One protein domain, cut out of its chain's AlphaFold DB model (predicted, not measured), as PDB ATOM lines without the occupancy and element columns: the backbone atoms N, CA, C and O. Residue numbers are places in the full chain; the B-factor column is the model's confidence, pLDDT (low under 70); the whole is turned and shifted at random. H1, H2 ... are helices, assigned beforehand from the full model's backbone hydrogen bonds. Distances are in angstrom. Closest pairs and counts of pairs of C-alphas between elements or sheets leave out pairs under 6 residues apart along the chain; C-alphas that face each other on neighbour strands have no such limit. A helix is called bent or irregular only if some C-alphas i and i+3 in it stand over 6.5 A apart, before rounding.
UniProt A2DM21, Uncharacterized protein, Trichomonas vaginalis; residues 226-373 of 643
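What this domain is: This is residues 226 to 373 of the 643 residues of an uncharacterized protein of Trichomonas vaginalis (UniProt A2DM21). The chain is wound in stacked turns of helices that follow one another along the longest axis, with H1 and H2 at one end and H10 and H11 at the other. One row, H2, H4, H7, H9 and H11, has its helices side by side, each running the same way as the one before; the second row, more loosely formed, has H1, H3, H5, H8 and H10, with H6 crossing by H7. The printed part has 148 residues with eleven named helices, H1 to H11 in chain order, and no named strand: the class is all helix. It is compact by its radius of gyration of the C-alphas, 16.4 A, but elongated in outline, 54 by 28 by 23 A.

Where its parts are: H1, residues 226 to 232, begins at C-alpha 226 (-8.038, 34.542, -14.803). H2 is residues 241 to 251, 15.4 A long, H3 256 to 259, H4 266 to 275, 15.2 A, and H5 280 to 284. H6 is residues 287 to 294 and irregular, with C-alphas 290 and 293 7.5 A apart. H7, residues 300 to 309, is 14.0 A long and begins at (7.929, 23.091, 3.322). H8 is residues 314 to 324, 15.5 A. H9, residues 329 to 340, 17.1 A, is irregular, with C-alphas 330 and 333 8.1 A apart. H10 is residues 344 to 354, 14.9 A, and H11, residues 361 to 370, ends at C-alpha 370 (27.638, 40.221, 13.136).

How they stand to each other: H1 and H2 form a hairpin and only just touch, with 3 pairs of C-alphas within 8 A, closest at Leu 232 and Leu 241, 6.5 A. H2 touches H4 at C-alphas 249 and 275, 4.9 A, at a shallow tilt of 25 degrees, the same way. H3 touches no helix; its C-alpha 256 is 5.9 A from C-alpha 282 of H5. H4 touches H7 at C-alphas 270 and 304, 4.9 A, at a shallow 15 degrees. H6 touches H7 about perpendicular, 75 degrees, closest at C-alphas 292 and 302, 5.7 A. H5 touches H8 at C-alphas 280 and 316, 5.5 A. H9, with residues 334 to 338 alone, touches H7 at C-alphas 334 and 306, 6.8 A. H8 touches H10 at C-alphas 314 and 346, 6.1 A. H9 touches H11 at C-alphas 332 and 362, 4.8 A, at a shallow 21 degrees. H10 and H11 form a hairpin, closest at C-alphas 354 and 363, 5.7 A. Every O i to N i+4 pair is within hydrogen-bond range in H1, H5, H7, H8, H10 and H11, but 4 of 7 in H2, 4 of 6 in H4, 6 of 8 in H9 and 1 of 4 in H6, which has 2 of 5 O i to N i+3 pairs within range; H3 is too short for an O i to N i+4 pair.

The domain as a whole: The C-alphas farthest apart, of Met 236 and Phe 373, are 55.1 A apart. The printed part has no cut, and no link is long. The mean pLDDT of the printed part is 80.6; residues 230 to 250, 262 to 264, 266 to 267 and 372 are under 70.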
ATOM      1  N   SER A 226      -7.082  35.615 -15.127       70.88
ATOM      2  CA  SER A 226      -8.038  34.542 -14.803       70.88
ATOM      3  C   SER A 226      -7.673  33.228 -15.493       70.88
ATOM      4  O   SER A 226      -7.771  32.166 -14.884       70.88
ATOM      5  N   GLN A 227      -7.228  33.297 -16.746       70.12
ATOM      6  CA  GLN A 227      -6.780  32.126 -17.497       70.12
ATOM      7  C   GLN A 227      -5.478  31.570 -16.913       70.12
ATOM      8  O   GLN A 227      -5.377  30.360 -16.730       70.12
ATOM      9  N   ALA A 228      -4.528  32.435 -16.541       70.75
ATOM     10  CA  ALA A 228      -3.297  32.033 -15.860       70.75
ATOM     11  C   ALA A 228      -3.578  31.354 -14.505       70.75
ATOM     12  O   ALA A 228      -3.009  30.301 -14.222       70.75
ATOM     13  N   LEU A 229      -4.505  31.897 -13.705       72.19
ATOM     14  CA  LEU A 229      -4.904  31.307 -12.424       72.19
ATOM     15  C   LEU A 229      -5.494  29.901 -12.601       72.19
ATOM     16  O   LEU A 229      -5.063  28.976 -11.918       72.19
ATOM     17  N   SER A 230      -6.376  29.705 -13.590       66.81
ATOM     18  CA  SER A 230      -6.980  28.390 -13.870       66.81
ATOM     19  C   SER A 230      -5.945  27.290 -14.152       66.81
ATOM     20  O   SER A 230      -6.168  26.115 -13.874       66.81
ATOM     21  N   ILE A 231      -4.783  27.670 -14.688       67.75
ATOM     22  CA  ILE A 231      -3.691  26.750 -15.008       67.75
ATOM     23  C   ILE A 231      -2.895  26.416 -13.750       67.75
ATOM     24  O   ILE A 231      -2.574  25.250 -13.521       67.75
ATOM     25  N   LEU A 232      -2.602  27.425 -12.925       66.25
ATOM     26  CA  LEU A 232      -1.917  27.258 -11.640       66.25
ATOM     27  C   LEU A 232      -2.720  26.382 -10.663       66.25
ATOM     28  O   LEU A 232      -2.146  25.777  -9.757       66.25
ATOM     29  N   GLU A 233      -4.036  26.309 -10.856       65.56
ATOM     30  CA  GLU A 233      -4.968  25.515 -10.056       65.56
ATOM     31  C   GLU A 233      -5.218  24.098 -10.594       65.56
ATOM     32  O   GLU A 233      -5.778  23.267  -9.878       65.56
ATOM     33  N   ASN A 234      -4.791  23.776 -11.822       60.78
ATOM     34  CA  ASN A 234      -5.081  22.479 -12.425       60.78
ATOM     35  C   ASN A 234      -4.171  21.364 -11.859       60.78
ATOM     36  O   ASN A 234      -2.973  21.342 -12.150       60.78
ATOM     37  N   PRO A 235      -4.716  20.365 -11.136       51.44
ATOM     38  CA  PRO A 235      -3.930  19.298 -10.509       51.44
ATOM     39  C   PRO A 235      -3.321  18.315 -11.520       51.44
ATOM     40  O   PRO A 235      -2.395  17.585 -11.176       51.44
ATOM     41  N   MET A 236      -3.821  18.288 -12.762       49.50
ATOM     42  CA  MET A 236      -3.274  17.462 -13.846       49.50
ATOM     43  C   MET A 236      -2.103  18.144 -14.569       49.50
ATOM     44  O   MET A 236      -1.438  17.512 -15.389       49.50
ATOM     45  N   SER A 237      -1.818  19.410 -14.244       52.22
ATOM     46  CA  SER A 237      -0.628  20.138 -14.691       52.22
ATOM     47  C   SER A 237       0.587  19.702 -13.858       52.22
ATOM     48  O   SER A 237       1.122  20.437 -13.031       52.22
ATOM     49  N   SER A 238       1.002  18.444 -14.013       42.47
ATOM     50  CA  SER A 238       2.183  17.891 -13.330       42.47
ATOM     51  C   SER A 238       3.507  18.331 -13.968       42.47
ATOM     52  O   SER A 238       4.572  18.151 -13.380       42.47
ATOM     53  N   PHE A 239       3.448  18.964 -15.140       46.22
ATOM     54  CA  PHE A 239       4.569  19.599 -15.822       46.22
ATOM     55  C   PHE A 239       4.284  21.098 -15.987       46.22
ATOM     56  O   PHE A 239       3.199  21.476 -16.409       46.22
ATOM     57  N   GLY A 240       5.263  21.961 -15.695       49.34
ATOM     58  CA  GLY A 240       5.210  23.377 -16.087       49.34
ATOM     59  C   GLY A 240       4.799  24.394 -15.023       49.34
ATOM     60  O   GLY A 240       4.969  25.582 -15.282       49.34
ATOM     61  N   LEU A 241       4.351  23.985 -13.825       58.50
ATOM     62  CA  LEU A 241       4.032  24.930 -12.741       58.50
ATOM     63  C   LEU A 241       5.218  25.876 -12.466       58.50
ATOM     64  O   LEU A 241       5.034  27.084 -12.419       58.50
ATOM     65  N   SER A 242       6.448  25.356 -12.410       57.28
ATOM     66  CA  SER A 242       7.672  26.157 -12.243       57.28
ATOM     67  C   SER A 242       7.933  27.146 -13.389       57.28
ATOM     68  O   SER A 242       8.290  28.291 -13.134       57.28
ATOM     69  N   THR A 243       7.729  26.733 -14.644       55.50
ATOM     70  CA  THR A 243       7.972  27.563 -15.842       55.50
ATOM     71  C   THR A 243       6.934  28.682 -15.976       55.50
ATOM     72  O   THR A 243       7.267  29.811 -16.331       55.50
ATOM     73  N   VAL A 244       5.678  28.387 -15.633       60.19
ATOM     74  CA  VAL A 244       4.577  29.360 -15.588       60.19
ATOM     75  C   VAL A 244       4.760  30.329 -14.425       60.19
ATOM     76  O   VAL A 244       4.521  31.523 -14.594       60.19
ATOM     77  N   ILE A 245       5.215  29.838 -13.268       62.44
ATOM     78  CA  ILE A 245       5.500  30.662 -12.092       62.44
ATOM     79  C   ILE A 245       6.558  31.722 -12.413       62.44
ATOM     80  O   ILE A 245       6.355  32.903 -12.136       62.44
ATOM     81  N   GLU A 246       7.665  31.321 -13.042       62.34
ATOM     82  CA  GLU A 246       8.785  32.222 -13.323       62.34
ATOM     83  C   GLU A 246       8.359  33.423 -14.186       62.34
ATOM     84  O   GLU A 246       8.699  34.563 -13.866       62.34
ATOM     85  N   ARG A 247       7.526  33.204 -15.212       60.38
ATOM     86  CA  ARG A 247       7.057  34.272 -16.115       60.38
ATOM     87  C   ARG A 247       5.839  35.031 -15.604       60.38
ATOM     88  O   ARG A 247       5.784  36.248 -15.738       60.38
ATOM     89  N   SER A 248       4.890  34.347 -14.963       61.28
ATOM     90  CA  SER A 248       3.684  34.999 -14.434       61.28
ATOM     91  C   SER A 248       4.007  35.951 -13.284       61.28
ATOM     92  O   SER A 248       3.325  36.960 -13.138       61.28
ATOM     93  N   SER A 249       5.075  35.685 -12.519       62.78
ATOM     94  CA  SER A 249       5.555  36.596 -11.469       62.78
ATOM     95  C   SER A 249       5.982  37.975 -11.990       62.78
ATOM     96  O   SER A 249       6.052  38.923 -11.212       62.78
ATOM     97  N   GLN A 250       6.270  38.092 -13.292       64.81
ATOM     98  CA  GLN A 250       6.698  39.339 -13.929       64.81
ATOM     99  C   GLN A 250       5.532  40.120 -14.550       64.81
ATOM    100  O   GLN A 250       5.638  41.333 -14.719       64.81
ATOM    101  N   GLU A 251       4.427  39.448 -14.891       70.44
ATOM    102  CA  GLU A 251       3.302  40.054 -15.619       70.44
ATOM    103  C   GLU A 251       2.036  40.250 -14.775       70.44
ATOM    104  O   GLU A 251       1.275  41.186 -15.034       70.44
ATOM    105  N   PHE A 252       1.795  39.411 -13.761       72.81
ATOM    106  CA  PHE A 252       0.554  39.418 -12.985       72.81
ATOM    107  C   PHE A 252       0.805  39.512 -11.476       72.81
ATOM    108  O   PHE A 252       1.634  38.798 -10.919       72.81
ATOM    109  N   ASN A 253       0.002  40.336 -10.795       75.12
ATOM    110  CA  ASN A 253      -0.040  40.395  -9.332       75.12
ATOM    111  C   ASN A 253      -1.160  39.487  -8.803       75.12
ATOM    112  O   ASN A 253      -2.347  39.788  -8.985       75.12
ATOM    113  N   PHE A 254      -0.783  38.392  -8.143       80.44
ATOM    114  CA  PHE A 254      -1.705  37.468  -7.473       80.44
ATOM    115  C   PHE A 254      -1.817  37.790  -5.980       80.44
ATOM    116  O   PHE A 254      -0.825  38.167  -5.355       80.44
ATOM    117  N   SER A 255      -3.007  37.626  -5.398       82.56
ATOM    118  CA  SER A 255      -3.174  37.637  -3.941       82.56
ATOM    119  C   SER A 255      -3.013  36.227  -3.360       82.56
ATOM    120  O   SER A 255      -3.144  35.222  -4.064       82.56
ATOM    121  N   ALA A 256      -2.730  36.139  -2.058       81.12
ATOM    122  CA  ALA A 256      -2.627  34.849  -1.380       81.12
ATOM    123  C   ALA A 256      -3.970  34.099  -1.346       81.12
ATOM    124  O   ALA A 256      -3.972  32.885  -1.514       81.12
ATOM    125  N   GLU A 257      -5.092  34.813  -1.190       80.44
ATOM    126  CA  GLU A 257      -6.451  34.242  -1.197       80.44
ATOM    127  C   GLU A 257      -6.848  33.664  -2.560       80.44
ATOM    128  O   GLU A 257      -7.575  32.680  -2.621       80.44
ATOM    129  N   GLU A 258      -6.379  34.273  -3.653       76.56
ATOM    130  CA  GLU A 258      -6.645  33.776  -5.006       76.56
ATOM    131  C   GLU A 258      -5.863  32.493  -5.295       76.56
ATOM    132  O   GLU A 258      -6.348  31.622  -6.006       76.56
ATOM    133  N   LEU A 259      -4.631  32.393  -4.791       75.69
ATOM    134  CA  LEU A 259      -3.674  31.396  -5.258       75.69
ATOM    135  C   LEU A 259      -3.562  30.176  -4.332       75.69
ATOM    136  O   LEU A 259      -3.367  29.059  -4.820       75.69
ATOM    137  N   ILE A 260      -3.635  30.388  -3.014       78.69
ATOM    138  CA  ILE A 260      -3.382  29.367  -1.990       78.69
ATOM    139  C   ILE A 260      -4.704  28.854  -1.420       78.69
ATOM    140  O   ILE A 260      -5.420  29.587  -0.739       78.69
ATOM    141  N   HIS A 261      -4.976  27.567  -1.630       74.50
ATOM    142  CA  HIS A 261      -6.191  26.893  -1.165       74.50
ATOM    143  C   HIS A 261      -5.899  25.939  -0.003       74.50
ATOM    144  O   HIS A 261      -4.811  25.377   0.086       74.50
ATOM    145  N   GLU A 262      -6.885  25.681   0.863       68.00
ATOM    146  CA  GLU A 262      -6.743  24.758   2.012       68.00
ATOM    147  C   GLU A 262      -6.381  23.326   1.598       68.00
ATOM    148  O   GLU A 262      -5.790  22.569   2.366       68.00
ATOM    149  N   THR A 263      -6.719  22.955   0.365       64.19
ATOM    150  CA  THR A 263      -6.429  21.641  -0.211       64.19
ATOM    151  C   THR A 263      -5.063  21.562  -0.885       64.19
ATOM    152  O   THR A 263      -4.683  20.483  -1.343       64.19
ATOM    153  N   ASP A 264      -4.336  22.678  -1.003       69.06
ATOM    154  CA  ASP A 264      -3.007  22.666  -1.600       69.06
ATOM    155  C   ASP A 264      -2.048  21.863  -0.722       69.06
ATOM    156  O   ASP A 264      -1.917  22.069   0.486       69.06
ATOM    157  N   SER A 265      -1.319  20.946  -1.355       70.25
ATOM    158  CA  SER A 265      -0.231  20.257  -0.674       70.25
ATOM    159  C   SER A 265       0.872  21.249  -0.303       70.25
ATOM    160  O   SER A 265       1.081  22.265  -0.969       70.25
ATOM    161  N   VAL A 266       1.651  20.926   0.723       67.81
ATOM    162  CA  VAL A 266       2.708  21.824   1.202       67.81
ATOM    163  C   VAL A 266       3.783  22.098   0.124       67.81
ATOM    164  O   VAL A 266       4.403  23.160   0.119       67.81
ATOM    165  N   SER A 267       3.998  21.185  -0.835       69.44
ATOM    166  CA  SER A 267       4.865  21.430  -2.003       69.44
ATOM    167  C   SER A 267       4.228  22.387  -3.016       69.44
ATOM    168  O   SER A 267       4.916  23.260  -3.545       69.44
ATOM    169  N   THR A 268       2.918  22.277  -3.245       73.56
ATOM    170  CA  THR A 268       2.146  23.184  -4.105       73.56
ATOM    171  C   THR A 268       2.155  24.606  -3.550       73.56
ATOM    172  O   THR A 268       2.471  25.541  -4.288       73.56
ATOM    173  N   ILE A 269       1.909  24.767  -2.244       76.69
ATOM    174  CA  ILE A 269       1.984  26.064  -1.556       76.69
ATOM    175  C   ILE A 269       3.368  26.688  -1.752       76.69
ATOM    176  O   ILE A 269       3.471  27.873  -2.055       76.69
ATOM    177  N   SER A 270       4.433  25.886  -1.652       74.94
ATOM    178  CA  SER A 270       5.801  26.378  -1.822       74.94
ATOM    179  C   SER A 270       6.130  26.899  -3.210       74.94
ATOM    180  O   SER A 270       6.978  27.783  -3.342       74.94
ATOM    181  N   LEU A 271       5.547  26.303  -4.243       74.31
ATOM    182  CA  LEU A 271       5.732  26.764  -5.612       74.31
ATOM    183  C   LEU A 271       4.908  28.036  -5.819       74.31
ATOM    184  O   LEU A 271       5.448  29.075  -6.192       74.31
ATOM    185  N   LYS A 272       3.624  27.989  -5.461       79.44
ATOM    186  CA  LYS A 272       2.697  29.113  -5.584       79.44
ATOM    187  C   LYS A 272       3.150  30.354  -4.807       79.44
ATOM    188  O   LYS A 272       3.046  31.458  -5.325       79.44
ATOM    189  N   SER A 273       3.745  30.209  -3.622       80.31
ATOM    190  CA  SER A 273       4.218  31.353  -2.828       80.31
ATOM    191  C   SER A 273       5.279  32.202  -3.539       80.31
ATOM    192  O   SER A 273       5.488  33.354  -3.171       80.31
ATOM    193  N   GLN A 274       5.967  31.663  -4.553       75.94
ATOM    194  CA  GLN A 274       6.954  32.416  -5.334       75.94
ATOM    195  C   GLN A 274       6.315  33.526  -6.180       75.94
ATOM    196  O   GLN A 274       6.981  34.536  -6.418       75.94
ATOM    197  N   LEU A 275       5.043  33.348  -6.563       77.00
ATOM    198  CA  LEU A 275       4.226  34.295  -7.332       77.00
ATOM    199  C   LEU A 275       3.661  35.441  -6.506       77.00
ATOM    200  O   LEU A 275       3.146  36.406  -7.067       77.00
ATOM    201  N   LEU A 276       3.693  35.311  -5.185       84.00
ATOM    202  CA  LEU A 276       3.077  36.298  -4.329       84.00
ATOM    203  C   LEU A 276       3.982  37.531  -4.179       84.00
ATOM    204  O   LEU A 276       5.212  37.384  -4.138       84.00
ATOM    205  N   PRO A 277       3.397  38.734  -4.037       85.62
ATOM    206  CA  PRO A 277       4.146  39.934  -3.705       85.62
ATOM    207  C   PRO A 277       4.988  39.700  -2.443       85.62
ATOM    208  O   PRO A 277       4.469  39.165  -1.456       85.62
ATOM    209  N   PRO A 278       6.277  40.077  -2.441       88.25
ATOM    210  CA  PRO A 278       7.158  39.859  -1.306       88.25
ATOM    211  C   PRO A 278       6.923  40.934  -0.240       88.25
ATOM    212  O   PRO A 278       7.784  41.773   0.007       88.25
ATOM    213  N   THR A 279       5.752  40.904   0.389       91.38
ATOM    214  CA  THR A 279       5.375  41.784   1.498       91.38
ATOM    215  C   THR A 279       4.802  40.975   2.654       91.38
ATOM    216  O   THR A 279       4.342  39.842   2.478       91.38
ATOM    217  N   ILE A 280       4.810  41.544   3.861       91.06
ATOM    218  CA  ILE A 280       4.217  40.874   5.027       91.06
ATOM    219  C   ILE A 280       2.703  40.684   4.862       91.06
ATOM    220  O   ILE A 280       2.174  39.643   5.254       91.06
ATOM    221  N   ASP A 281       2.019  41.638   4.230       91.25
ATOM    222  CA  ASP A 281       0.568  41.598   4.021       91.25
ATOM    223  C   ASP A 281       0.130  40.377   3.213       91.25
ATOM    224  O   ASP A 281      -0.910  39.793   3.499       91.25
ATOM    225  N   THR A 282       0.962  39.910   2.282       88.62
ATOM    226  CA  THR A 282       0.745  38.649   1.566       88.62
ATOM    227  C   THR A 282       0.600  37.456   2.514       88.62
ATOM    228  O   THR A 282      -0.266  36.607   2.314       88.62
ATOM    229  N   ILE A 283       1.445  37.368   3.546       90.00
ATOM    230  CA  ILE A 283       1.381  36.280   4.535       90.00
ATOM    231  C   ILE A 283       0.122  36.437   5.389       90.00
ATOM    232  O   ILE A 283      -0.519  35.451   5.741       90.00
ATOM    233  N   LEU A 284      -0.233  37.675   5.731       88.38
ATOM    234  CA  LEU A 284      -1.379  37.973   6.589       88.38
ATOM    235  C   LEU A 284      -2.724  37.816   5.883       88.38
ATOM    236  O   LEU A 284      -3.714  37.526   6.547       88.38
ATOM    237  N   GLY A 285      -2.751  37.972   4.562       82.75
ATOM    238  CA  GLY A 285      -3.938  37.795   3.735       82.75
ATOM    239  C   GLY A 285      -4.386  36.341   3.582       82.75
ATOM    240  O   GLY A 285      -5.416  36.101   2.979       82.75
ATOM    241  N   SER A 286      -3.650  35.353   4.103       84.62
ATOM    242  CA  SER A 286      -4.061  33.944   4.067       84.62
ATOM    243  C   SER A 286      -3.889  33.298   5.435       84.62
ATOM    244  O   SER A 286      -2.786  33.275   5.978       84.62
ATOM    245  N   GLN A 287      -4.960  32.698   5.965       83.31
ATOM    246  CA  GLN A 287      -4.910  31.974   7.243       83.31
ATOM    247  C   GLN A 287      -3.914  30.802   7.215       83.31
ATOM    248  O   GLN A 287      -3.270  30.496   8.220       83.31
ATOM    249  N   ILE A 288      -3.753  30.168   6.051       83.88
ATOM    250  CA  ILE A 288      -2.820  29.056   5.843       83.88
ATOM    251  C   ILE A 288      -1.384  29.553   6.014       83.88
ATOM    252  O   ILE A 288      -0.605  28.969   6.769       83.88
ATOM    253  N   LEU A 289      -1.042  30.661   5.346       87.62
ATOM    254  CA  LEU A 289       0.293  31.242   5.436       87.62
ATOM    255  C   LEU A 289       0.544  31.845   6.819       87.62
ATOM    256  O   LEU A 289       1.624  31.650   7.367       87.62
ATOM    257  N   SER A 290      -0.433  32.523   7.427       88.44
ATOM    258  CA  SER A 290      -0.261  33.156   8.738       88.44
ATOM    259  C   SER A 290      -0.000  32.156   9.868       88.44
ATOM    260  O   SER A 290       0.676  32.498  10.837       88.44
ATOM    261  N   ASN A 291      -0.488  30.919   9.736       88.12
ATOM    262  CA  ASN A 291      -0.319  29.854  10.730       88.12
ATOM    263  C   ASN A 291       0.987  29.056  10.566       88.12
ATOM    264  O   ASN A 291       1.177  28.016  11.196       88.12
ATOM    265  N   PHE A 292       1.938  29.513   9.751       91.19
ATOM    266  CA  PHE A 292       3.198  28.790   9.546       91.19
ATOM    267  C   PHE A 292       4.014  28.570  10.822       91.19
ATOM    268  O   PHE A 292       4.739  27.584  10.923       91.19
ATOM    269  N   SER A 293       3.892  29.463  11.806       91.50
ATOM    270  CA  SER A 293       4.619  29.376  13.075       91.50
ATOM    271  C   SER A 293       4.216  28.165  13.921       91.50
ATOM    272  O   SER A 293       5.004  27.746  14.767       91.50
ATOM    273  N   SER A 294       3.040  27.571  13.680       89.50
ATOM    274  CA  SER A 294       2.595  26.340  14.346       89.50
ATOM    275  C   SER A 294       3.130  25.062  13.691       89.50
ATOM    276  O   SER A 294       2.864  23.966  14.183       89.50
ATOM    277  N   HIS A 295       3.845  25.172  12.568       87.69
ATOM    278  CA  HIS A 295       4.379  24.031  11.832       87.69
ATOM    279  C   HIS A 295       5.824  23.714  12.247       87.69
ATOM    280  O   HIS A 295       6.543  24.550  12.795       87.69
ATOM    281  N   SER A 296       6.272  22.486  11.968       89.94
ATOM    282  CA  SER A 296       7.654  22.075  12.232       89.94
ATOM    283  C   SER A 296       8.658  22.863  11.382       89.94
ATOM    284  O   SER A 296       8.352  23.286  10.267       89.94
ATOM    285  N   SER A 297       9.894  23.008  11.870       88.69
ATOM    286  CA  SER A 297      10.969  23.720  11.157       88.69
ATOM    287  C   SER A 297      11.283  23.137   9.778       88.69
ATOM    288  O   SER A 297      11.735  23.857   8.889       88.69
ATOM    289  N   GLU A 298      11.040  21.839   9.590       86.75
ATOM    290  CA  GLU A 298      11.275  21.142   8.326       86.75
ATOM    291  C   GLU A 298      10.109  21.233   7.343       86.75
ATOM    292  O   GLU A 298      10.289  20.871   6.174       86.75
ATOM    293  N   SER A 299       8.955  21.741   7.789       87.50
ATOM    294  CA  SER A 299       7.783  21.954   6.946       87.50
ATOM    295  C   SER A 299       8.152  22.784   5.723       87.50
ATOM    296  O   SER A 299       8.800  23.832   5.821       87.50
ATOM    297  N   THR A 300       7.718  22.332   4.550       81.19
ATOM    298  CA  THR A 300       7.929  23.091   3.322       81.19
ATOM    299  C   THR A 300       7.234  24.446   3.393       81.19
ATOM    300  O   THR A 300       7.859  25.398   2.961       81.19
ATOM    301  N   LEU A 301       6.081  24.589   4.068       87.44
ATOM    302  CA  LEU A 301       5.393  25.877   4.275       87.44
ATOM    303  C   LEU A 301       6.301  26.903   4.963       87.44
ATOM    304  O   LEU A 301       6.406  28.045   4.517       87.44
ATOM    305  N   VAL A 302       6.987  26.480   6.029       92.00
ATOM    306  CA  VAL A 302       7.950  27.324   6.745       92.00
ATOM    307  C   VAL A 302       9.060  27.748   5.789       92.00
ATOM    308  O   VAL A 302       9.331  28.939   5.647       92.00
ATOM    309  N   LYS A 303       9.657  26.794   5.065       89.44
ATOM    310  CA  LYS A 303      10.711  27.078   4.077       89.44
ATOM    311  C   LYS A 303      10.226  28.060   3.001       89.44
ATOM    312  O   LYS A 303      10.959  28.978   2.649       89.44
ATOM    313  N   SER A 304       8.994  27.918   2.518       87.06
ATOM    314  CA  SER A 304       8.381  28.793   1.514       87.06
ATOM    315  C   SER A 304       8.216  30.221   2.005       87.06
ATOM    316  O   SER A 304       8.575  31.155   1.294       87.06
ATOM    317  N   ILE A 305       7.716  30.395   3.228       93.38
ATOM    318  CA  ILE A 305       7.519  31.714   3.827       93.38
ATOM    319  C   ILE A 305       8.852  32.395   4.091       93.38
ATOM    320  O   ILE A 305       9.009  33.568   3.762       93.38
ATOM    321  N   PHE A 306       9.847  31.663   4.593       93.81
ATOM    322  CA  PHE A 306      11.177  32.234   4.763       93.81
ATOM    323  C   PHE A 306      11.824  32.588   3.417       93.81
ATOM    324  O   PHE A 306      12.391  33.672   3.291       93.81
ATOM    325  N   ASN A 307      11.656  31.763   2.380       88.88
ATOM    326  CA  ASN A 307      12.111  32.087   1.024       88.88
ATOM    327  C   ASN A 307      11.402  33.320   0.440       88.88
ATOM    328  O   ASN A 307      12.043  34.150  -0.202       88.88
ATOM    329  N   LEU A 308      10.097  33.468   0.682       89.56
ATOM    330  CA  LEU A 308       9.344  34.665   0.315       89.56
ATOM    331  C   LEU A 308       9.890  35.895   1.057       89.56
ATOM    332  O   LEU A 308      10.170  36.912   0.423       89.56
ATOM    333  N   SER A 309      10.124  35.768   2.367       93.00
ATOM    334  CA  SER A 309      10.599  36.853   3.234       93.00
ATOM    335  C   SER A 309      12.013  37.347   2.914       93.00
ATOM    336  O   SER A 309      12.335  38.497   3.192       93.00
ATOM    337  N   LEU A 310      12.854  36.532   2.261       91.31
ATOM    338  CA  LEU A 310      14.173  36.970   1.781       91.31
ATOM    339  C   LEU A 310      14.087  38.100   0.745       91.31
ATOM    340  O   LEU A 310      15.071  38.802   0.532       91.31
ATOM    341  N   ARG A 311      12.928  38.267   0.097       89.81
ATOM    342  CA  ARG A 311      12.672  39.309  -0.905       89.81
ATOM    343  C   ARG A 311      11.918  40.514  -0.331       89.81
ATOM    344  O   ARG A 311      11.590  41.420  -1.092       89.81
ATOM    345  N   PHE A 312      11.610  40.517   0.969       92.75
ATOM    346  CA  PHE A 312      10.863  41.605   1.600       92.75
ATOM    347  C   PHE A 312      11.652  42.918   1.589       92.75
ATOM    348  O   PHE A 312      12.874  42.903   1.774       92.75
ATOM    349  N   PRO A 313      10.976  44.070   1.437       87.06
ATOM    350  CA  PRO A 313      11.598  45.352   1.723       87.06
ATOM    351  C   PRO A 313      11.942  45.454   3.226       87.06
ATOM    352  O   PRO A 313      11.282  44.821   4.054       87.06
ATOM    353  N   PRO A 314      12.928  46.284   3.621       84.00
ATOM    354  CA  PRO A 314      13.398  46.369   5.008       84.00
ATOM    355  C   PRO A 314      12.300  46.564   6.065       84.00
ATOM    356  O   PRO A 314      12.341  45.934   7.121       84.00
ATOM    357  N   GLN A 315      11.300  47.403   5.781       80.88
ATOM    358  CA  GLN A 315      10.190  47.675   6.704       80.88
ATOM    359  C   GLN A 315       9.323  46.433   6.956       80.88
ATOM    360  O   GLN A 315       8.935  46.165   8.096       80.88
ATOM    361  N   ASP A 316       9.083  45.634   5.918       88.50
ATOM    362  CA  ASP A 316       8.309  44.399   6.029       88.50
ATOM    363  C   ASP A 316       9.102  43.311   6.746       88.50
ATOM    364  O   ASP A 316       8.525  42.558   7.525       88.50
ATOM    365  N   VAL A 317      10.427  43.254   6.561       91.44
ATOM    366  CA  VAL A 317      11.292  42.346   7.335       91.44
ATOM    367  C   VAL A 317      11.200  42.670   8.825       91.44
ATOM    368  O   VAL A 317      10.993  41.767   9.636       91.44
ATOM    369  N   VAL A 318      11.315  43.947   9.202       84.88
ATOM    370  CA  VAL A 318      11.192  44.373  10.605       84.88
ATOM    371  C   VAL A 318       9.812  44.019  11.159       84.88
ATOM    372  O   VAL A 318       9.724  43.399  12.218       84.88
ATOM    373  N   SER A 319       8.744  44.322  10.417       83.25
ATOM    374  CA  SER A 319       7.370  43.974  10.801       83.25
ATOM    375  C   SER A 319       7.179  42.460  10.953       83.25
ATOM    376  O   SER A 319       6.491  41.989  11.862       83.25
ATOM    377  N   PHE A 320       7.831  41.671  10.096       93.69
ATOM    378  CA  PHE A 320       7.758  40.213  10.115       93.69
ATOM    379  C   PHE A 320       8.431  39.637  11.365       93.69
ATOM    380  O   PHE A 320       7.842  38.792  12.047       93.69
ATOM    381  N   PHE A 321       9.608  40.156  11.730       90.81
ATOM    382  CA  PHE A 321      10.253  39.838  13.006       90.81
ATOM    383  C   PHE A 321       9.378  40.255  14.192       90.81
ATOM    384  O   PHE A 321       9.132  39.433  15.069       90.81
ATOM    385  N   GLN A 322       8.848  41.480  14.210       84.19
ATOM    386  CA  GLN A 322       8.001  41.967  15.305       84.19
ATOM    387  C   GLN A 322       6.794  41.064  15.564       84.19
ATOM    388  O   GLN A 322       6.489  40.750  16.715       84.19
ATOM    389  N   LYS A 323       6.130  40.616  14.497       87.94
ATOM    390  CA  LYS A 323       4.903  39.830  14.605       87.94
ATOM    391  C   LYS A 323       5.146  38.367  14.961       87.94
ATOM    392  O   LYS A 323       4.420  37.816  15.785       87.94
ATOM    393  N   PHE A 324       6.130  37.727  14.331       94.12
ATOM    394  CA  PHE A 324       6.267  36.271  14.396       94.12
ATOM    395  C   PHE A 324       7.486  35.791  15.167       94.12
ATOM    396  O   PHE A 324       7.446  34.667  15.665       94.12
ATOM    397  N   TYR A 325       8.552  36.587  15.301       93.38
ATOM    398  CA  TYR A 325       9.730  36.165  16.057       93.38
ATOM    399  C   TYR A 325       9.322  35.768  17.484       93.38
ATOM    400  O   TYR A 325       9.517  34.594  17.790       93.38
ATOM    401  N   PRO A 326       8.671  36.602  18.323       90.06
ATOM    402  CA  PRO A 326       8.481  36.316  19.754       90.06
ATOM    403  C   PRO A 326       7.892  34.933  20.082       90.06
ATOM    404  O   PRO A 326       8.281  34.321  21.072       90.06
ATOM    405  N   SER A 327       7.001  34.416  19.232       92.00
ATOM    406  CA  SER A 327       6.270  33.160  19.435       92.00
ATOM    407  C   SER A 327       6.828  31.946  18.674       92.00
ATOM    408  O   SER A 327       6.248  30.867  18.758       92.00
ATOM    409  N   SER A 328       7.943  32.068  17.939       93.94
ATOM    410  CA  SER A 328       8.431  31.017  17.022       93.94
ATOM    411  C   SER A 328       9.876  30.562  17.282       93.94
ATOM    412  O   SER A 328      10.687  30.440  16.360       93.94
ATOM    413  N   GLN A 329      10.216  30.274  18.544       93.94
ATOM    414  CA  GLN A 329      11.563  29.831  18.949       93.94
ATOM    415  C   GLN A 329      12.064  28.593  18.189       93.94
ATOM    416  O   GLN A 329      13.235  28.531  17.815       93.94
ATOM    417  N   ALA A 330      11.174  27.645  17.880       93.81
ATOM    418  CA  ALA A 330      11.506  26.445  17.108       93.81
ATOM    419  C   ALA A 330      12.055  26.747  15.696       93.81
ATOM    420  O   ALA A 330      12.674  25.885  15.076       93.81
ATOM    421  N   LEU A 331      11.860  27.970  15.187       96.19
ATOM    422  CA  LEU A 331      12.272  28.398  13.850       96.19
ATOM    423  C   LEU A 331      13.571  29.229  13.851       96.19
ATOM    424  O   LEU A 331      13.907  29.843  12.841       96.19
ATOM    425  N   ASP A 332      14.330  29.250  14.955       94.50
ATOM    426  CA  ASP A 332      15.550  30.064  15.127       94.50
ATOM    427  C   ASP A 332      16.577  29.930  13.989       94.50
ATOM    428  O   ASP A 332      17.225  30.911  13.615       94.50
ATOM    429  N   ALA A 333      16.730  28.737  13.411       93.88
ATOM    430  CA  ALA A 333      17.641  28.524  12.286       93.88
ATOM    431  C   ALA A 333      17.229  29.333  11.043       93.88
ATOM    432  O   ALA A 333      18.082  29.933  10.385       93.88
ATOM    433  N   HIS A 334      15.926  29.394  10.758       95.81
ATOM    434  CA  HIS A 334      15.374  30.159   9.641       95.81
ATOM    435  C   HIS A 334      15.436  31.662   9.902       95.81
ATOM    436  O   HIS A 334      15.859  32.409   9.022       95.81
ATOM    437  N   TRP A 335      15.125  32.102  11.127       96.81
ATOM    438  CA  TRP A 335      15.265  33.506  11.535       96.81
ATOM    439  C   TRP A 335      16.696  34.013  11.382       96.81
ATOM    440  O   TRP A 335      16.923  35.076  10.807       96.81
ATOM    441  N   TYR A 336      17.673  33.228  11.839       95.12
ATOM    442  CA  TYR A 336      19.084  33.551  11.661       95.12
ATOM    443  C   TYR A 336      19.485  33.597  10.177       95.12
ATOM    444  O   TYR A 336      20.253  34.469   9.765       95.12
ATOM    445  N   ASN A 337      18.957  32.682   9.357       95.06
ATOM    446  CA  ASN A 337      19.216  32.691   7.923       95.06
ATOM    447  C   ASN A 337      18.638  33.942   7.247       95.06
ATOM    448  O   ASN A 337      19.345  34.594   6.481       95.06
ATOM    449  N   LEU A 338      17.395  34.315   7.565       95.94
ATOM    450  CA  LEU A 338      16.763  35.536   7.068       95.94
ATOM    451  C   LEU A 338      17.568  36.774   7.468       95.94
ATOM    452  O   LEU A 338      17.888  37.590   6.607       95.94
ATOM    453  N   PHE A 339      17.957  36.864   8.744       95.00
ATOM    454  CA  PHE A 339      18.798  37.931   9.285       95.00
ATOM    455  C   PHE A 339      20.115  38.086   8.505       95.00
ATOM    456  O   PHE A 339      20.478  39.184   8.085       95.00
ATOM    457  N   LYS A 340      20.826  36.978   8.262       93.25
ATOM    458  CA  LYS A 340      22.126  36.975   7.569       93.25
ATOM    459  C   LYS A 340      22.057  37.587   6.164       93.25
ATOM    460  O   LYS A 340      23.041  38.190   5.733       93.25
ATOM    461  N   HIS A 341      20.936  37.420   5.468       93.19
ATOM    462  CA  HIS A 341      20.740  37.904   4.099       93.19
ATOM    463  C   HIS A 341      20.298  39.371   4.019       93.19
ATOM    464  O   HIS A 341      20.198  39.909   2.921       93.19
ATOM    465  N   GLN A 342      20.066  40.034   5.156       91.06
ATOM    466  CA  GLN A 342      19.703  41.449   5.173       91.06
ATOM    467  C   GLN A 342      20.911  42.368   4.944       91.06
ATOM    468  O   GLN A 342      22.065  42.007   5.210       91.06
ATOM    469  N   ASN A 343      20.637  43.592   4.484       85.50
ATOM    470  CA  ASN A 343      21.633  44.665   4.450       85.50
ATOM    471  C   ASN A 343      22.027  45.105   5.877       85.50
ATOM    472  O   ASN A 343      21.317  44.821   6.843       85.50
ATOM    473  N   GLU A 344      23.160  45.794   6.017       78.12
ATOM    474  CA  GLU A 344      23.723  46.163   7.329       78.12
ATOM    475  C   GLU A 344      22.786  47.052   8.167       78.12
ATOM    476  O   GLU A 344      22.581  46.788   9.351       78.12
ATOM    477  N   ALA A 345      22.121  48.038   7.555       73.75
ATOM    478  CA  ALA A 345      21.167  48.901   8.259       73.75
ATOM    479  C   ALA A 345      19.991  48.110   8.869       73.75
ATOM    480  O   ALA A 345      19.604  48.320  10.024       73.75
ATOM    481  N   THR A 346      19.453  47.149   8.115       81.81
ATOM    482  CA  THR A 346      18.363  46.279   8.578       81.81
ATOM    483  C   THR A 346      18.861  45.318   9.653       81.81
ATOM    484  O   THR A 346      18.191  45.156  10.669       81.81
ATOM    485  N   LYS A 347      20.055  44.726   9.491       84.94
ATOM    486  CA  LYS A 347      20.672  43.863  10.514       84.94
ATOM    487  C   LYS A 347      20.818  44.578  11.854       84.94
ATOM    488  O   LYS A 347      20.429  44.016  12.872       84.94
ATOM    489  N   ASN A 348      21.315  45.811  11.861       74.19
ATOM    490  CA  ASN A 348      21.493  46.571  13.101       74.19
ATOM    491  C   ASN A 348      20.157  46.825  13.806       74.19
ATOM    492  O   ASN A 348      20.031  46.588  15.005       74.19
ATOM    493  N   THR A 349      19.128  47.199  13.042       75.56
ATOM    494  CA  THR A 349      17.770  47.385  13.577       75.56
ATOM    495  C   THR A 349      17.207  46.080  14.154       75.56
ATOM    496  O   THR A 349      16.667  46.055  15.261       75.56
ATOM    497  N   LEU A 350      17.359  44.969  13.425       84.50
ATOM    498  CA  LEU A 350      16.877  43.657  13.853       84.50
ATOM    499  C   LEU A 350      17.617  43.137  15.088       84.50
ATOM    500  O   LEU A 350      16.969  42.574  15.963       84.50
ATOM    501  N   ILE A 351      18.932  43.344  15.198       81.81
ATOM    502  CA  ILE A 351      19.714  42.985  16.392       81.81
ATOM    503  C   ILE A 351      19.148  43.682  17.631       81.81
ATOM    504  O   ILE A 351      18.928  43.017  18.644       81.81
ATOM    505  N   CYS A 352      18.843  44.983  17.544       73.56
ATOM    506  CA  CYS A 352      18.270  45.722  18.668       73.56
ATOM    507  C   CYS A 352      16.921  45.143  19.114       73.56
ATOM    508  O   CYS A 352      16.660  45.023  20.310       73.56
ATOM    509  N   PHE A 353      16.075  44.743  18.162       78.25
ATOM    510  CA  PHE A 353      14.813  44.069  18.459       78.25
ATOM    511  C   PHE A 353      15.030  42.669  19.057       78.25
ATOM    512  O   PHE A 353      14.449  42.323  20.084       78.25
ATOM    513  N   MET A 354      15.898  41.861  18.444       85.62
ATOM    514  CA  MET A 354      16.189  40.495  18.882       85.62
ATOM    515  C   MET A 354      16.817  40.449  20.283       85.62
ATOM    516  O   MET A 354      16.612  39.460  20.985       85.62
ATOM    517  N   ALA A 355      17.507  41.512  20.712       79.12
ATOM    518  CA  ALA A 355      18.073  41.654  22.056       79.12
ATOM    519  C   ALA A 355      17.026  41.635  23.183       79.12
ATOM    520  O   ALA A 355      17.371  41.349  24.327       79.12
ATOM    521  N   GLN A 356      15.744  41.860  22.871       77.94
ATOM    522  CA  GLN A 356      14.637  41.653  23.814       77.94
ATOM    523  C   GLN A 356      14.415  40.167  24.154       77.94
ATOM    524  O   GLN A 356      13.763  39.853  25.146       77.94
ATOM    525  N   TYR A 357      14.981  39.251  23.360       86.38
ATOM    526  CA  TYR A 357      14.877  37.797  23.516       86.38
ATOM    527  C   TYR A 357      16.275  37.156  23.607       86.38
ATOM    528  O   TYR A 357      16.648  36.347  22.746       86.38
ATOM    529  N   PRO A 358      17.076  37.501  24.633       82.38
ATOM    530  CA  PRO A 358      18.509  37.207  24.665       82.38
ATOM    531  C   PRO A 358      18.859  35.716  24.783       82.38
ATOM    532  O   PRO A 358      19.972  35.319  24.448       82.38
ATOM    533  N   SER A 359      17.912  34.881  25.214       86.94
ATOM    534  CA  SER A 359      18.066  33.425  25.323       86.94
ATOM    535  C   SER A 359      17.884  32.676  23.997       86.94
ATOM    536  O   SER A 359      18.127  31.471  23.924       86.94
ATOM    537  N   ARG A 360      17.447  33.352  22.926       90.62
ATOM    538  CA  ARG A 360      17.183  32.696  21.640       90.62
ATOM    539  C   ARG A 360      18.453  32.427  20.851       90.62
ATOM    540  O   ARG A 360      19.301  33.303  20.687       90.62
ATOM    541  N   LYS A 361      18.539  31.240  20.243       90.25
ATOM    542  CA  LYS A 361      19.713  30.811  19.468       90.25
ATOM    543  C   LYS A 361      19.943  31.709  18.257       90.25
ATOM    544  O   LYS A 361      21.095  31.954  17.906       90.25
ATOM    545  N   ALA A 362      18.880  32.216  17.629       92.12
ATOM    546  CA  ALA A 362      19.000  33.146  16.507       92.12
ATOM    547  C   ALA A 362      19.708  34.449  16.912       92.12
ATOM    548  O   ALA A 362      20.634  34.869  16.217       92.12
ATOM    549  N   PHE A 363      19.320  35.041  18.049       90.75
ATOM    550  CA  PHE A 363      19.960  36.239  18.599       90.75
ATOM    551  C   PHE A 363      21.416  35.968  18.954       90.75
ATOM    552  O   PHE A 363      22.295  36.648  18.438       90.75
ATOM    553  N   ILE A 364      21.691  34.925  19.739       88.19
ATOM    554  CA  ILE A 364      23.057  34.612  20.172       88.19
ATOM    555  C   ILE A 364      23.976  34.401  18.950       88.19
ATOM    556  O   ILE A 364      25.073  34.958  18.888       88.19
ATOM    557  N   LYS A 365      23.515  33.665  17.922       88.81
ATOM    558  CA  LYS A 365      24.266  33.474  16.665       88.81
ATOM    559  C   LYS A 365      24.451  34.778  15.885       88.81
ATOM    560  O   LYS A 365      25.518  34.975  15.300       88.81
ATOM    561  N   ALA A 366      23.430  35.636  15.828       88.31
ATOM    562  CA  ALA A 366      23.505  36.930  15.157       88.31
ATOM    563  C   ALA A 366      24.513  37.853  15.856       88.31
ATOM    564  O   ALA A 366      25.445  38.327  15.210       88.31
ATOM    565  N   SER A 367      24.406  37.994  17.176       83.38
ATOM    566  CA  SER A 367      25.316  38.770  18.018       83.38
ATOM    567  C   SER A 367      26.768  38.331  17.875       83.38
ATOM    568  O   SER A 367      27.631  39.131  17.527       83.38
ATOM    569  N   ILE A 368      27.060  37.036  18.035       79.19
ATOM    570  CA  ILE A 368      28.439  36.529  17.934       79.19
ATOM    571  C   ILE A 368      29.046  36.810  16.555       79.19
ATOM    572  O   ILE A 368      30.216  37.187  16.450       79.19
ATOM    573  N   LYS A 369      28.277  36.621  15.474       79.69
ATOM    574  CA  LYS A 369      28.821  36.719  14.114       79.69
ATOM    575  C   LYS A 369      28.844  38.131  13.555       79.69
ATOM    576  O   LYS A 369      29.821  38.467  12.892       79.69
ATOM    577  N   PHE A 370      27.840  38.950  13.834       78.19
ATOM    578  CA  PHE A 370      27.638  40.221  13.136       78.19
ATOM    579  C   PHE A 370      27.824  41.445  14.024       78.19
ATOM    580  O   PHE A 370      28.236  42.476  13.505       78.19
ATOM    581  N   GLU A 371      27.616  41.350  15.341       74.31
ATOM    582  CA  GLU A 371      27.920  42.499  16.193       74.31
ATOM    583  C   GLU A 371      29.433  42.689  16.321       74.31
ATOM    584  O   GLU A 371      30.192  41.710  16.374       74.31
ATOM    585  N   PRO A 372      29.894  43.943  16.375       68.81
ATOM    586  CA  PRO A 372      31.312  44.244  16.486       68.81
ATOM    587  C   PRO A 372      31.818  44.135  17.939       68.81
ATOM    588  O   PRO A 372      33.012  43.930  18.169       68.81
ATOM    589  N   PHE A 373      30.901  44.179  18.913       70.81
ATOM    590  CA  PHE A 373      31.129  43.746  20.289       70.81
ATOM    591  C   PHE A 373      30.353  42.469  20.560       70.81
ATOM    592  O   PHE A 373      29.206  42.337  20.139       70.81
TER     593      PHE A 373